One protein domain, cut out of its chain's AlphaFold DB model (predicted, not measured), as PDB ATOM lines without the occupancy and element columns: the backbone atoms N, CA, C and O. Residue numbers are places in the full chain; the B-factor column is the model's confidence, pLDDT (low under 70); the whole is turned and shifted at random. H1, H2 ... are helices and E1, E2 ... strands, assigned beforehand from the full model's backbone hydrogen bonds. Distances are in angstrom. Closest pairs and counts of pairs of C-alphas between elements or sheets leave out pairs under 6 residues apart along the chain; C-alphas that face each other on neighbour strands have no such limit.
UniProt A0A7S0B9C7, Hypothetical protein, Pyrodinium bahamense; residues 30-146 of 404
ATOM      1  N   THR A  30     121.853 150.533  28.090       98.19
ATOM      2  CA  THR A  30     122.565 150.662  26.815       98.19
ATOM      3  C   THR A  30     122.072 151.904  26.098       98.19
ATOM      4  O   THR A  30     120.870 152.161  26.059       98.19
ATOM      5  N   PHE A  31     123.015 152.650  25.536       98.25
ATOM      6  CA  PHE A  31     122.746 153.841  24.753       98.25
ATOM      7  C   PHE A  31     123.321 153.681  23.351       98.25
ATOM      8  O   PHE A  31     124.245 152.890  23.139       98.25
ATOM      9  N   GLY A  32     122.770 154.435  22.415       98.25
ATOM     10  CA  GLY A  32     123.360 154.628  21.104       98.25
ATOM     11  C   GLY A  32     123.359 156.093  20.700       98.25
ATOM     12  O   GLY A  32     122.682 156.910  21.325       98.25
ATOM     13  N   SER A  33     124.134 156.415  19.679       98.38
ATOM     14  CA  SER A  33     124.254 157.745  19.094       98.38
ATOM     15  C   SER A  33     123.858 157.660  17.632       98.38
ATOM     16  O   SER A  33     124.339 156.794  16.928       98.38
ATOM     17  N   ASN A  34     123.016 158.562  17.170       98.62
ATOM     18  CA  ASN A  34     122.731 158.740  15.752       98.62
ATOM     19  C   ASN A  34     123.082 160.184  15.408       98.62
ATOM     20  O   ASN A  34     122.699 161.102  16.138       98.62
ATOM     21  N   ALA A  35     123.865 160.378  14.358       97.50
ATOM     22  CA  ALA A  35     124.319 161.682  13.917       97.50
ATOM     23  C   ALA A  35     123.714 161.998  12.552       97.50
ATOM     24  O   ALA A  35     124.035 161.352  11.558       97.50
ATOM     25  N   ALA A  36     122.904 163.054  12.498       97.62
ATOM     26  CA  ALA A  36     122.541 163.676  11.237       97.62
ATOM     27  C   ALA A  36     123.749 164.471  10.734       97.62
ATOM     28  O   ALA A  36     123.908 165.645  11.069       97.62
ATOM     29  N   ALA A  37     124.622 163.799   9.992       97.50
ATOM     30  CA  ALA A  37     125.962 164.274   9.680       97.50
ATOM     31  C   ALA A  37     126.082 164.853   8.263       97.50
ATOM     32  O   ALA A  37     125.238 164.619   7.396       97.50
ATOM     33  N   TRP A  38     127.171 165.582   8.002       97.31
ATOM     34  CA  TRP A  38     127.412 166.224   6.702       97.31
ATOM     35  C   TRP A  38     127.529 165.254   5.517       97.31
ATOM     36  O   TRP A  38     127.321 165.667   4.376       97.31
ATOM     37  N   TRP A  39     127.879 163.986   5.759       97.69
ATOM     38  CA  TRP A  39     127.979 162.963   4.710       97.69
ATOM     39  C   TRP A  39     126.637 162.294   4.386       97.69
ATOM     40  O   TRP A  39     126.513 161.641   3.342       97.69
ATOM     41  N   GLY A  40     125.632 162.494   5.242       97.69
ATOM     42  CA  GLY A  40     124.299 161.950   5.067       97.69
ATOM     43  C   GLY A  40     123.594 162.479   3.815       97.69
ATOM     44  O   GLY A  40     123.922 163.525   3.243       97.69
ATOM     45  N   TYR A  41     122.597 161.738   3.348       96.88
ATOM     46  CA  TYR A  41     121.855 162.076   2.139       96.88
ATOM     47  C   TYR A  41     120.992 163.338   2.308       96.88
ATOM     48  O   TYR A  41     120.837 164.118   1.367       96.88
ATOM     49  N   GLN A  42     120.479 163.584   3.516       96.56
ATOM     50  CA  GLN A  42     119.782 164.816   3.903       96.56
ATOM     51  C   GLN A  42     120.635 166.073   3.707       96.56
ATOM     52  O   GLN A  42     120.088 167.116   3.362       96.56
ATOM     53  N   ALA A  43     121.961 165.987   3.862       96.44
ATOM     54  CA  ALA A  43     122.857 167.130   3.671       96.44
ATOM     55  C   ALA A  43     123.001 167.544   2.191       96.44
ATOM     56  O   ALA A  43     123.523 168.612   1.880       96.44
ATOM     57  N   ARG A  44     122.517 166.708   1.260       94.50
ATOM     58  CA  ARG A  44     122.584 166.926  -0.198       94.50
ATOM     59  C   ARG A  44     121.365 167.661  -0.748       94.50
ATOM     60  O   ARG A  44     121.327 167.972  -1.939       94.50
ATOM     61  N   VAL A  45     120.361 167.911   0.088       94.38
ATOM     62  CA  VAL A  45     119.124 168.600  -0.284       94.38
ATOM     63  C   VAL A  45     118.893 169.810   0.623       94.38
ATOM     64  O   VAL A  45     119.399 169.843   1.744       94.38
ATOM     65  N   PRO A  46     118.140 170.823   0.162       96.25
ATOM     66  CA  PRO A  46     117.747 171.925   1.027       96.25
ATOM     67  C   PRO A  46     116.928 171.442   2.227       96.25
ATOM     68  O   PRO A  46     116.149 170.488   2.130       96.25
ATOM     69  N   LYS A  47     117.067 172.157   3.340       95.81
ATOM     70  CA  LYS A  47     116.208 172.032   4.516       95.81
ATOM     71  C   LYS A  47     114.772 172.439   4.171       95.81
ATOM     72  O   LYS A  47     114.481 172.987   3.107       95.81
ATOM     73  N   ALA A  48     113.849 172.178   5.095       95.56
ATOM     74  CA  ALA A  48     112.423 172.445   4.898       95.56
ATOM     75  C   ALA A  48     112.090 173.931   4.646       95.56
ATOM     76  O   ALA A  48     111.074 174.234   4.025       95.56
ATOM     77  N   ASP A  49     112.932 174.848   5.120       96.31
ATOM     78  CA  ASP A  49     112.829 176.293   4.896       96.31
ATOM     79  C   ASP A  49     113.447 176.757   3.561       96.31
ATOM     80  O   ASP A  49     113.310 177.924   3.198       96.31
ATOM     81  N   GLY A  50     114.066 175.848   2.800       96.94
ATOM     82  CA  GLY A  50     114.724 176.123   1.524       96.94
ATOM     83  C   GLY A  50     116.204 176.494   1.639       96.94
ATOM     84  O   GLY A  50     116.865 176.605   0.606       96.94
ATOM     85  N   GLU A  51     116.738 176.643   2.853       96.81
ATOM     86  CA  GLU A  51     118.158 176.927   3.076       96.81
ATOM     87  C   GLU A  51     119.010 175.652   2.925       96.81
ATOM     88  O   GLU A  51     118.526 174.542   3.170       96.81
ATOM     89  N   PRO A  52     120.288 175.760   2.523       96.56
ATOM     90  CA  PRO A  52     121.179 174.606   2.462       96.56
ATOM     91  C   PRO A  52     121.449 174.025   3.858       96.56
ATOM     92  O   PRO A  52     121.369 174.726   4.869       96.56
ATOM     93  N   PHE A  53     121.813 172.742   3.903       97.00
ATOM     94  CA  PHE A  53     122.389 172.128   5.097       97.00
ATOM     95  C   PHE A  53     123.819 172.646   5.300       97.00
ATOM     96  O   PHE A  53     124.649 172.569   4.391       97.00
ATOM     97  N   LEU A  54     124.101 173.192   6.478       97.00
ATOM     98  CA  LEU A  54     125.391 173.757   6.851       97.00
ATOM     99  C   LEU A  54     126.137 172.802   7.783       97.00
ATOM    100  O   LEU A  54     125.563 172.247   8.709       97.00
ATOM    101  N   SER A  55     127.434 172.642   7.573       96.00
ATOM    102  CA  SER A  55     128.309 171.760   8.347       96.00
ATOM    103  C   SER A  55     129.623 172.461   8.673       96.00
ATOM    104  O   SER A  55     130.722 172.000   8.353       96.00
ATOM    105  N   GLY A  56     129.511 173.638   9.287       95.25
ATOM    106  CA  GLY A  56     130.654 174.412   9.751       95.25
ATOM    107  C   GLY A  56     131.638 174.718   8.625       95.25
ATOM    108  O   GLY A  56     131.276 175.120   7.515       95.25
ATOM    109  N   SER A  57     132.919 174.496   8.901       95.06
ATOM    110  CA  SER A  57     133.990 174.744   7.941       95.06
ATOM    111  C   SER A  57     133.950 173.812   6.720       95.06
ATOM    112  O   SER A  57     134.560 174.155   5.708       95.06
ATOM    113  N   PHE A  58     133.234 172.678   6.758       95.00
ATOM    114  CA  PHE A  58     133.099 171.783   5.598       95.00
ATOM    115  C   PHE A  58     132.289 172.422   4.466       95.00
ATOM    116  O   PHE A  58     132.717 172.414   3.313       95.00
ATOM    117  N   SER A  59     131.156 173.043   4.796       94.69
ATOM    118  CA  SER A  59     130.313 173.781   3.847       94.69
ATOM    119  C   SER A  59     130.790 175.216   3.595       94.69
ATOM    120  O   SER A  59     130.088 175.998   2.956       94.69
ATOM    121  N   GLY A  60     131.966 175.601   4.106       95.38
ATOM    122  CA  GLY A  60     132.469 176.973   4.008       95.38
ATOM    123  C   GLY A  60     131.685 177.980   4.855       95.38
ATOM    124  O   GLY A  60     131.733 179.179   4.577       95.38
ATOM    125  N   THR A  61     130.992 177.519   5.901       93.81
ATOM    126  CA  THR A  61     130.210 178.346   6.833       93.81
ATOM    127  C   THR A  61     130.693 178.157   8.274       93.81
ATOM    128  O   THR A  61     129.976 177.562   9.082       93.81
ATOM    129  N   PRO A  62     131.906 178.632   8.623       91.19
ATOM    130  CA  PRO A  62     132.481 178.403   9.942       91.19
ATOM    131  C   PRO A  62     131.538 178.820  11.071       91.19
ATOM    132  O   PRO A  62     130.892 179.866  10.983       91.19
ATOM    133  N   ALA A  63     131.479 178.003  12.120       84.69
ATOM    134  CA  ALA A  63     130.588 178.150  13.279       84.69
ATOM    135  C   ALA A  63     129.067 178.024  13.022       84.69
ATOM    136  O   ALA A  63     128.308 177.998  13.992       84.69
ATOM    137  N   SER A  64     128.618 177.894  11.768       92.06
ATOM    138  CA  SER A  64     127.228 177.564  11.423       92.06
ATOM    139  C   SER A  64     127.119 176.087  11.062       92.06
ATOM    140  O   SER A  64     127.611 175.667  10.013       92.06
ATOM    141  N   ASN A  65     126.474 175.303  11.923       94.81
ATOM    142  CA  ASN A  65     126.370 173.857  11.772       94.81
ATOM    143  C   ASN A  65     124.947 173.353  12.101       94.81
ATOM    144  O   ASN A  65     124.400 173.662  13.160       94.81
ATOM    145  N   ASP A  66     124.367 172.589  11.175       96.69
ATOM    146  CA  ASP A  66     123.061 171.928  11.257       96.69
ATOM    147  C   ASP A  66     123.162 170.451  11.700       96.69
ATOM    148  O   ASP A  66     122.137 169.792  11.872       96.69
ATOM    149  N   GLU A  67     124.369 169.919  11.899       97.81
ATOM    150  CA  GLU A  67     124.601 168.570  12.411       97.81
ATOM    151  C   GLU A  67     124.055 168.429  13.831       97.81
ATOM    152  O   GLU A  67     124.331 169.231  14.732       97.81
ATOM    153  N   VAL A  68     123.279 167.370  14.041       97.88
ATOM    154  CA  VAL A  68     122.633 167.066  15.317       97.88
ATOM    155  C   VAL A  68     122.946 165.633  15.697       97.88
ATOM    156  O   VAL A  68     122.794 164.716  14.892       97.88
ATOM    157  N   VAL A  69     123.336 165.442  16.952       98.44
ATOM    158  CA  VAL A  69     123.493 164.122  17.552       98.44
ATOM    159  C   VAL A  69     122.268 163.826  18.407       98.44
ATOM    160  O   VAL A  69     121.943 164.578  19.326       98.44
ATOM    161  N   THR A  70     121.607 162.709  18.125       98.75
ATOM    162  CA  THR A  70     120.514 162.153  18.922       98.75
ATOM    163  C   THR A  70     121.026 160.963  19.717       98.75
ATOM    164  O   THR A  70     121.475 159.966  19.154       98.75
ATOM    165  N   ILE A  71     120.924 161.041  21.041       98.38
ATOM    166  CA  ILE A  71     121.232 159.922  21.927       98.38
ATOM    167  C   ILE A  71     119.968 159.106  22.150       98.38
ATOM    168  O   ILE A  71     118.934 159.646  22.533       98.38
ATOM    169  N   TYR A  72     120.067 157.797  21.952       98.69
ATOM    170  CA  TYR A  72     118.994 156.831  22.154       98.69
ATOM    171  C   TYR A  72     119.265 155.970  23.384       98.69
ATOM    172  O   TYR A  72     120.405 155.592  23.644       98.69
ATOM    173  N   GLU A  73     118.215 155.608  24.114       98.31
ATOM    174  CA  GLU A  73     118.253 154.590  25.166       98.31
ATOM    175  C   GLU A  73     117.548 153.320  24.676       98.31
ATOM    176  O   GLU A  73     116.433 153.376  24.151       98.31
ATOM    177  N   LEU A  74     118.176 152.162  24.892       98.44
ATOM    178  CA  LEU A  74     117.528 150.869  24.704       98.44
ATOM    179  C   LEU A  74     116.546 150.626  25.855       98.44
ATOM    180  O   LEU A  74     116.953 150.487  27.012       98.44
ATOM    181  N   LYS A  75     115.257 150.541  25.536       97.81
ATOM    182  CA  LYS A  75     114.169 150.324  26.491       97.81
ATOM    183  C   LYS A  75     113.432 149.028  26.197       97.81
ATOM    184  O   LYS A  75     113.513 148.459  25.111       97.81
ATOM    185  N   SER A  76     112.706 148.555  27.199       96.00
ATOM    186  CA  SER A  76     111.830 147.398  27.075       96.00
ATOM    187  C   SER A  76     110.577 147.592  27.910       96.00
ATOM    188  O   SER A  76     110.662 148.100  29.030       96.00
ATOM    189  N   ASP A  77     109.445 147.126  27.406       94.88
ATOM    190  CA  ASP A  77     108.195 147.026  28.154       94.88
ATOM    191  C   ASP A  77     107.431 145.743  27.787       94.88
ATOM    192  O   ASP A  77     108.040 144.755  27.374       94.88
ATOM    193  N   ALA A  78     106.111 145.731  27.993       94.50
ATOM    194  CA  ALA A  78     105.262 144.579  27.714       94.50
ATOM    195  C   ALA A  78     105.216 144.190  26.224       94.50
ATOM    196  O   ALA A  78     104.991 143.017  25.928       94.50
ATOM    197  N   ASP A  79     105.456 145.136  25.309       91.25
ATOM    198  CA  ASP A  79     105.344 144.922  23.860       91.25
ATOM    199  C   ASP A  79     106.686 144.553  23.208       91.25
ATOM    200  O   ASP A  79     106.732 144.176  22.036       91.25
ATOM    201  N   GLY A  80     107.788 144.635  23.959       94.69
ATOM    202  CA  GLY A  80     109.112 144.212  23.515       94.69
ATOM    203  C   GLY A  80     110.201 145.246  23.769       94.69
ATOM    204  O   GLY A  80     110.096 146.097  24.651       94.69
ATOM    205  N   VAL A  81     111.287 145.129  23.002       96.44
ATOM    206  CA  VAL A  81     112.482 145.975  23.101       96.44
ATOM    207  C   VAL A  81     112.475 147.004  21.973       96.44
ATOM    208  O   VAL A  81     112.228 146.659  20.818       96.44
ATOM    209  N   PHE A  82     112.763 148.261  22.296       98.19
ATOM    210  CA  PHE A  82     112.788 149.377  21.352       98.19
ATOM    211  C   PHE A  82     113.870 150.388  21.741       98.19
ATOM    212  O   PHE A  82     114.249 150.487  22.908       98.19
ATOM    213  N   ALA A  83     114.361 151.154  20.772       98.38
ATOM    214  CA  ALA A  83     115.186 152.327  21.036       98.38
ATOM    215  C   ALA A  83     114.283 153.563  21.155       98.38
ATOM    216  O   ALA A  83     113.357 153.739  20.361       98.38
ATOM    217  N   GLU A  84     114.537 154.418  22.142       98.38
ATOM    218  CA  GLU A  84     113.802 155.672  22.342       98.38
ATOM    219  C   GLU A  84     114.785 156.850  22.378       98.38
ATOM    220  O   GLU A  84     115.779 156.758  23.107       98.38
ATOM    221  N   PRO A  85     114.539 157.951  21.639       98.44
ATOM    222  CA  PRO A  85     115.319 159.176  21.784       98.44
ATOM    223  C   PRO A  85     115.323 159.647  23.242       98.44
ATOM    224  O   PRO A  85     114.267 159.786  23.860       98.44
ATOM    225  N   SER A  86     116.512 159.883  23.790       97.19
ATOM    226  CA  SER A  86     116.723 160.381  25.148       97.19
ATOM    227  C   SER A  86     116.937 161.890  25.156       97.19
ATOM    228  O   SER A  86     116.253 162.583  25.894       97.19
ATOM    229  N   TYR A  87     117.890 162.393  24.375       97.81
ATOM    230  CA  TYR A  87     118.142 163.824  24.201       97.81
ATOM    231  C   TYR A  87     118.882 164.059  22.886       97.81
ATOM    232  O   TYR A  87     119.462 163.132  22.316       97.81
ATOM    233  N   GLN A  88     118.876 165.299  22.412       98.38
ATOM    234  CA  GLN A  88     119.651 165.731  21.252       98.38
ATOM    235  C   GLN A  88     120.576 166.881  21.625       98.38
ATOM    236  O   GLN A  88     120.317 167.610  22.588       98.38
ATOM    237  N   PHE A  89     121.635 167.067  20.849       97.62
ATOM    238  CA  PHE A  89     122.438 168.279  20.891       97.62
ATOM    239  C   PHE A  89     122.963 168.638  19.506       97.62
ATOM    240  O   PHE A  89     123.275 167.761  18.701       97.62
ATOM    241  N   HIS A  90     123.066 169.938  19.242       96.75
ATOM    242  CA  HIS A  90     123.741 170.430  18.044       96.75
ATOM    243  C   HIS A  90     125.240 170.186  18.170       96.75
ATOM    244  O   HIS A  90     125.808 170.396  19.248       96.75
ATOM    245  N   TRP A  91     125.873 169.759  17.079       96.31
ATOM    246  CA  TRP A  91     127.311 169.553  17.068       96.31
ATOM    247  C   TRP A  91     128.034 170.857  17.458       96.31
ATOM    248  O   TRP A  91     127.808 171.898  16.835       96.31
ATOM    249  N   PRO A  92     128.856 170.843  18.520       94.62
ATOM    250  CA  PRO A  92     129.436 172.066  19.059       94.62
ATOM    251  C   PRO A  92     130.698 172.515  18.314       94.62
ATOM    252  O   PRO A  92     131.387 171.724  17.674       94.62
ATOM    253  N   ASN A  93     131.049 173.790  18.500       94.06
ATOM    254  CA  ASN A  93     132.374 174.314  18.175       94.06
ATOM    255  C   ASN A  93     133.359 173.906  19.273       94.06
ATOM    256  O   ASN A  93     133.195 174.279  20.444       94.06
ATOM    257  N   LEU A  94     134.344 173.102  18.894       94.06
ATOM    258  CA  LEU A  94     135.303 172.474  19.785       94.06
ATOM    259  C   LEU A  94     136.723 172.920  19.465       94.06
ATOM    260  O   LEU A  94     137.083 173.139  18.315       94.06
ATOM    261  N   THR A  95     137.566 172.941  20.486       94.38
ATOM    262  CA  THR A  95     139.019 172.936  20.335       94.38
ATOM    263  C   THR A  95     139.539 171.603  20.857       94.38
ATOM    264  O   THR A  95     139.213 171.199  21.979       94.38
ATOM    265  N   ASP A  96     140.314 170.903  20.039       94.38
ATOM    266  CA  ASP A  96     140.896 169.616  20.412       94.38
ATOM    267  C   ASP A  96     142.148 169.768  21.308       94.38
ATOM    268  O   ASP A  96     142.602 170.891  21.557       94.38
ATOM    269  N   PRO A  97     142.725 168.661  21.814       94.50
ATOM    270  CA  PRO A  97     143.895 168.713  22.692       94.50
ATOM    271  C   PRO A  97     145.148 169.341  22.061       94.50
ATOM    272  O   PRO A  97     146.008 169.826  22.797       94.50
ATOM    273  N   ASP A  98     145.233 169.376  20.729       94.25
ATOM    274  CA  ASP A  98     146.331 169.985  19.972       94.25
ATOM    275  C   ASP A  98     146.071 171.471  19.656       94.25
ATOM    276  O   ASP A  98     146.904 172.145  19.042       94.25
ATOM    277  N   GLY A  99     144.933 172.019  20.097       93.81
ATOM    278  CA  GLY A  99     144.544 173.407  19.865       93.81
ATOM    279  C   GLY A  99     143.881 173.650  18.507       93.81
ATOM    280  O   GLY A  99     143.735 174.805  18.102       93.81
ATOM    281  N   VAL A 100     143.483 172.596  17.791       93.62
ATOM    282  CA  VAL A 100     142.802 172.706  16.497       93.62
ATOM    283  C   VAL A 100     141.313 172.936  16.721       93.62
ATOM    284  O   VAL A 100     140.643 172.154  17.394       93.62
ATOM    285  N   HIS A 101     140.788 173.995  16.110       93.62
ATOM    286  CA  HIS A 101     139.356 174.279  16.098       93.62
ATOM    287  C   HIS A 101     138.602 173.305  15.176       93.62
ATOM    288  O   HIS A 101     139.049 173.005  14.063       93.62
ATOM    289  N   ARG A 102     137.456 172.812  15.642       93.44
ATOM    290  CA  ARG A 102     136.607 171.807  14.998       93.44
ATOM    291  C   ARG A 102     135.148 172.213  15.150       93.44
ATOM    292  O   ARG A 102     134.622 172.210  16.255       93.44
ATOM    293  N   ASP A 103     134.493 172.512  14.038       94.50
ATOM    294  CA  ASP A 103     133.103 172.978  14.003       94.50
ATOM    295  C   ASP A 103     132.174 172.065  13.204       94.50
ATOM    296  O   ASP A 103     131.055 172.460  12.907       94.50
ATOM    297  N   TYR A 104     132.625 170.854  12.862       95.81
ATOM    298  CA  TYR A 104     131.830 169.805  12.219       95.81
ATOM    299  C   TYR A 104     132.392 168.412  12.518       95.81
ATOM    300  O   TYR A 104     133.533 168.284  12.997       95.81
ATOM    301  N   ILE A 105     131.610 167.365  12.252       95.88
ATOM    302  CA  ILE A 105     132.004 165.974  12.516       95.88
ATOM    303  C   ILE A 105     133.049 165.526  11.488       95.88
ATOM    304  O   ILE A 105     132.738 165.003  10.425       95.88
ATOM    305  N   LYS A 106     134.330 165.746  11.792       93.06
ATOM    306  CA  LYS A 106     135.434 165.414  10.874       93.06
ATOM    307  C   LYS A 106     136.223 164.168  11.264       93.06
ATOM    308  O   LYS A 106     136.704 163.453  10.392       93.06
ATOM    309  N   TYR A 107     136.426 163.955  12.563       91.00
ATOM    310  CA  TYR A 107     137.318 162.915  13.071       91.00
ATOM    311  C   TYR A 107     136.579 161.990  14.042       91.00
ATOM    312  O   TYR A 107     135.970 162.489  15.000       91.00
ATOM    313  N   PRO A 108     136.656 160.661  13.847       91.50
ATOM    314  CA  PRO A 108     136.080 159.711  14.786       91.50
ATOM    315  C   PRO A 108     136.788 159.805  16.143       91.50
ATOM    316  O   PRO A 108     137.971 160.142  16.227       91.50
ATOM    317  N   GLY A 109     136.058 159.528  17.224       85.94
ATOM    318  CA  GLY A 109     136.584 159.646  18.589       85.94
ATOM    319  C   GLY A 109     136.721 161.086  19.101       85.94
ATOM    320  O   GLY A 109     137.296 161.299  20.170       85.94
ATOM    321  N   THR A 110     136.178 162.074  18.376       92.12
ATOM    322  CA  THR A 110     136.042 163.444  18.884       92.12
ATOM    323  C   THR A 110     135.217 163.431  20.169       92.12
ATOM    324  O   THR A 110     134.082 162.958  20.196       92.12
ATOM    325  N   CYS A 111     135.806 163.933  21.251       93.06
ATOM    326  CA  CYS A 111     135.184 163.912  22.566       93.06
ATOM    327  C   CYS A 111     134.433 165.221  22.819       93.06
ATOM    328  O   CYS A 111     135.033 166.293  22.798       93.06
ATOM    329  N   VAL A 112     133.132 165.133  23.104       94.12
ATOM    330  CA  VAL A 112     132.277 166.303  23.346       94.12
ATOM    331  C   VAL A 112     132.289 166.678  24.840       94.12
ATOM    332  O   VAL A 112     131.781 165.910  25.661       94.12
ATOM    333  N   PRO A 113     132.846 167.840  25.241       94.06
ATOM    334  CA  PRO A 113     132.850 168.301  26.626       94.06
ATOM    335  C   PRO A 113     131.478 168.877  27.005       94.06
ATOM    336  O   PRO A 113     131.282 170.097  27.017       94.06
ATOM    337  N   HIS A 114     130.527 167.999  27.323       94.50
ATOM    338  CA  HIS A 114     129.171 168.367  27.738       94.50
ATOM    339  C   HIS A 114     129.152 169.360  28.917       94.50
ATOM    340  O   HIS A 114     130.040 169.344  29.771       94.50
ATOM    341  N   ASP A 115     128.158 170.248  28.958       92.94
ATOM    342  CA  ASP A 115     127.917 171.238  30.027       92.94
ATOM    343  C   ASP A 115     126.497 171.227  30.589       92.94
ATOM    344  O   ASP A 115     126.163 172.068  31.424       92.94
ATOM    345  N   TYR A 116     125.669 170.270  30.177       92.75
ATOM    346  CA  TYR A 116     124.385 170.065  30.825       92.75
ATOM    347  C   TYR A 116     124.577 169.620  32.285       92.75
ATOM    348  O   TYR A 116     125.433 168.783  32.588       92.75
ATOM    349  N   GLU A 117     123.775 170.169  33.199       90.12
ATOM    350  CA  GLU A 117     123.858 169.838  34.622       90.12
ATOM    351  C   GLU A 117     123.638 168.332  34.844       90.12
ATOM    352  O   GLU A 117     122.644 167.750  34.410       90.12
ATOM    353  N   GLY A 118     124.590 167.683  35.520       86.12
ATOM    354  CA  GLY A 118     124.559 166.242  35.781       86.12
ATOM    355  C   GLY A 118     125.194 165.367  34.695       86.12
ATOM    356  O   GLY A 118     125.317 164.160  34.909       86.12
ATOM    357  N   PHE A 119     125.642 165.929  33.567       88.88
ATOM    358  CA  PHE A 119     126.455 165.189  32.594       88.88
ATOM    359  C   PHE A 119     127.931 165.193  33.011       88.88
ATOM    360  O   PHE A 119     128.425 166.155  33.601       88.88
ATOM    361  N   SER A 120     128.654 164.113  32.696       78.19
ATOM    362  CA  SER A 120     130.115 164.101  32.835       78.19
ATOM    363  C   SER A 120     130.753 164.962  31.741       78.19
ATOM    364  O   SER A 120     130.339 164.925  30.583       78.19
ATOM    365  N   SER A 121     131.790 165.711  32.118       77.69
ATOM    366  CA  SER A 121     132.652 166.476  31.211       77.69
ATOM    367  C   SER A 121     134.119 166.054  31.366       77.69
ATOM    368  O   SER A 121     135.033 166.858  31.191       77.69
ATOM    369  N   ASP A 122     134.368 164.786  31.720       81.81
ATOM    370  CA  ASP A 122     135.712 164.268  32.046       81.81
ATOM    371  C   ASP A 122     136.724 164.447  30.900       81.81
ATOM    372  O   ASP A 122     137.937 164.499  31.111       81.81
ATOM    373  N   VAL A 123     136.226 164.615  29.676       87.56
ATOM    374  CA  VAL A 123     137.032 164.860  28.478       87.56
ATOM    375  C   VAL A 123     137.678 166.250  28.459       87.56
ATOM    376  O   VAL A 123     138.688 166.436  27.783       87.56
ATOM    377  N   ALA A 124     137.191 167.207  29.258       85.31
ATOM    378  CA  ALA A 124     137.854 168.499  29.429       85.31
ATOM    379  C   ALA A 124     139.250 168.351  30.056       85.31
ATOM    380  O   ALA A 124     140.197 169.029  29.652       85.31
ATOM    381  N   GLY A 125     139.408 167.398  30.981       87.06
ATOM    382  CA  GLY A 125     140.710 167.027  31.540       87.06
ATOM    383  C   GLY A 125     141.652 166.384  30.516       87.06
ATOM    384  O   GLY A 125     142.863 166.395  30.715       87.06
ATOM    385  N   MET A 126     141.114 165.876  29.402       92.56
ATOM    386  CA  MET A 126     141.880 165.338  28.272       92.56
ATOM    387  C   MET A 126     142.289 166.421  27.259       92.56
ATOM    388  O   MET A 126     142.907 166.101  26.250       92.56
ATOM    389  N   GLY A 127     141.956 167.694  27.508       92.56
ATOM    390  CA  GLY A 127     142.318 168.827  26.651       92.56
ATOM    391  C   GLY A 127     141.214 169.297  25.702       92.56
ATOM    392  O   GLY A 127     141.379 170.351  25.094       92.56
ATOM    393  N   TRP A 128     140.083 168.588  25.623       94.81
ATOM    394  CA  TRP A 128     138.944 168.985  24.791       94.81
ATOM    395  C   TRP A 128     138.199 170.176  25.385       94.81
ATOM    396  O   TRP A 128     137.839 170.187  26.562       94.81
ATOM    397  N   ARG A 129     137.931 171.191  24.570       94.19
ATOM    398  CA  ARG A 129     137.227 172.406  24.994       94.19
ATOM    399  C   ARG A 129     136.100 172.704  24.026       94.19
ATOM    400  O   ARG A 129     136.169 172.327  22.864       94.19
ATOM    401  N   LYS A 130     135.078 173.386  24.521       92.44
ATOM    402  CA  LYS A 130     134.029 173.999  23.707       92.44
ATOM    403  C   LYS A 130     134.158 175.509  23.804       92.44
ATOM    404  O   LYS A 130     134.546 176.019  24.859       92.44
ATOM    405  N   ASP A 131     133.799 176.193  22.733       90.88
ATOM    406  CA  ASP A 131     133.935 177.649  22.658       90.88
ATOM    407  C   ASP A 131     132.736 178.366  23.284       90.88
ATOM    408  O   ASP A 131     132.870 179.424  23.900       90.88
ATOM    409  N   VAL A 132     131.555 177.761  23.149       90.56
ATOM    410  CA  VAL A 132     130.271 178.267  23.643       90.56
ATOM    411  C   VAL A 132     129.469 177.139  24.293       90.56
ATOM    412  O   VAL A 132     129.770 175.967  24.040       90.56
ATOM    413  N   PRO A 133     128.461 177.458  25.127       93.56
ATOM    414  CA  PRO A 133     127.577 176.445  25.684       93.56
ATOM    415  C   PRO A 133     126.882 175.602  24.612       93.56
ATOM    416  O   PRO A 133     126.543 176.118  23.545       93.56
ATOM    417  N   ILE A 134     126.660 174.317  24.892       95.00
ATOM    418  CA  ILE A 134     126.038 173.399  23.928       95.00
ATOM    419  C   ILE A 134     124.515 173.578  23.941       95.00
ATOM    420  O   ILE A 134     123.881 173.654  24.994       95.00
ATOM    421  N   THR A 135     123.911 173.610  22.753       95.94
ATOM    422  CA  THR A 135     122.452 173.641  22.596       95.94
ATOM    423  C   THR A 135     121.887 172.226  22.669       95.94
ATOM    424  O   THR A 135     122.185 171.396  21.808       95.94
ATOM    425  N   TYR A 136     121.037 171.971  23.666       97.62
ATOM    426  CA  TYR A 136     120.390 170.678  23.904       97.62
ATOM    427  C   TYR A 136     118.885 170.708  23.629       97.62
ATOM    428  O   TYR A 136     118.212 171.708  23.881       97.62
ATOM    429  N   VAL A 137     118.342 169.555  23.240       97.50
ATOM    430  CA  VAL A 137     116.910 169.239  23.290       97.50
ATOM    431  C   VAL A 137     116.736 168.049  24.229       97.50
ATOM    432  O   VAL A 137     117.008 166.910  23.857       97.50
ATOM    433  N   MET A 138     116.322 168.313  25.469       96.06
ATOM    434  CA  MET A 138     116.248 167.284  26.520       96.06
ATOM    435  C   MET A 138     114.986 166.422  26.462       96.06
ATOM    436  O   MET A 138     114.982 165.319  26.988       96.06
ATOM    437  N   GLU A 139     113.933 166.917  25.817       95.44
ATOM    438  CA  GLU A 139     112.654 166.215  25.665       95.44
ATOM    439  C   GLU A 139     112.300 166.130  24.171       95.44
ATOM    440  O   GLU A 139     111.356 166.785  23.715       95.44
ATOM    441  N   PRO A 140     113.093 165.399  23.360       96.94
ATOM    442  CA  PRO A 140     112.760 165.183  21.960       96.94
ATOM    443  C   PRO A 140     111.490 164.330  21.844       96.94
ATOM    444  O   PRO A 140     111.033 163.698  22.801       96.94
ATOM    445  N   PHE A 141     110.911 164.271  20.646       97.44
ATOM    446  CA  PHE A 141     109.764 163.401  20.411       97.44
ATOM    447  C   PHE A 141     110.128 161.935  20.708       97.44
ATOM    448  O   PHE A 141     111.033 161.363  20.098       97.44
ATOM    449  N   ARG A 142     109.403 161.313  21.643       94.25
ATOM    450  CA  ARG A 142     109.680 159.962  22.151       94.25
ATOM    451  C   ARG A 142     109.137 158.883  21.214       94.25
ATOM    452  O   ARG A 142     108.154 158.205  21.511       94.25
ATOM    453  N   ALA A 143     109.763 158.752  20.048       96.00
ATOM    454  CA  ALA A 143     109.467 157.683  19.101       96.00
ATOM    455  C   ALA A 143     109.952 156.322  19.626       96.00
ATOM    456  O   ALA A 143     111.020 156.221  20.224       96.00
ATOM    457  N   ARG A 144     109.182 155.262  19.357       97.50
ATOM    458  CA  ARG A 144     109.561 153.875  19.666       97.50
ATOM    459  C   ARG A 144     110.130 153.227  18.410       97.50
ATOM    460  O   ARG A 144     109.369 152.824  17.533       97.50
ATOM    461  N   ILE A 145     111.452 153.154  18.313       98.25
ATOM    462  CA  ILE A 145     112.143 152.616  17.138       98.25
ATOM    463  C   ILE A 145     112.350 151.105  17.310       98.25
ATOM    464  O   ILE A 145     112.952 150.690  18.306       98.25
ATOM    465  N   PRO A 146     111.872 150.262  16.374       98.12
ATOM    466  CA  PRO A 146     112.142 148.829  16.410       98.12
ATOM    467  C   PRO A 146     113.645 148.537  16.357       98.12
ATOM    468  O   PRO A 146     114.357 149.073  15.513       98.12
TER     469      PRO A 146
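Overview. This is residues 30 to 146 of the 404 residues of the protein "Hypothetical protein" of Pyrodinium bahamense (UniProt A0A7S0B9C7). With little regular structure, the domain is a narrow, strongly twisted three-stranded sheet, the E2-E3 turn at one end and long loops with two tiny helices, H1 and H2, towards the other. The last stretch folds back along E3. The printed part has 117 residues, 36 in named elements, ordered E1 H1 E2 E3 H2; class mixed, sheet E1 E2 E3 antiparallel. It is compact, radius of gyration of the C-alphas 15.6 A, spanning 49 by 40 by 22 A.

Arrangement. Inner strand E2, residues 68 to 77, is antiparallel to E1, 31 to 36 (N 34 to O 70, 2.9 A), and forms a hairpin with E3, 80 to 90 (N 73 to O 84, 2.9 A). Residues 136 to 137 pair antiparallel with 88 to 89 of E3. H1, 41 to 44, and H2, 122 to 126, are apart and not on the sheet. H2 has 0 of 1 O i to N i+4 pairs within hydrogen-bond range, 2 of 2 O i to N i+3.

Along the chain. E1 begins at C-alpha 31 (122.746, 153.841, 24.753). E3 is 30.5 A long. H2 ends at C-alpha 126 (141.880, 165.338, 28.272).

Size, cuts and confidence. Links H1 to E2 and E3 to H2 are long. The printed part has no cut; no printed residue is under 70.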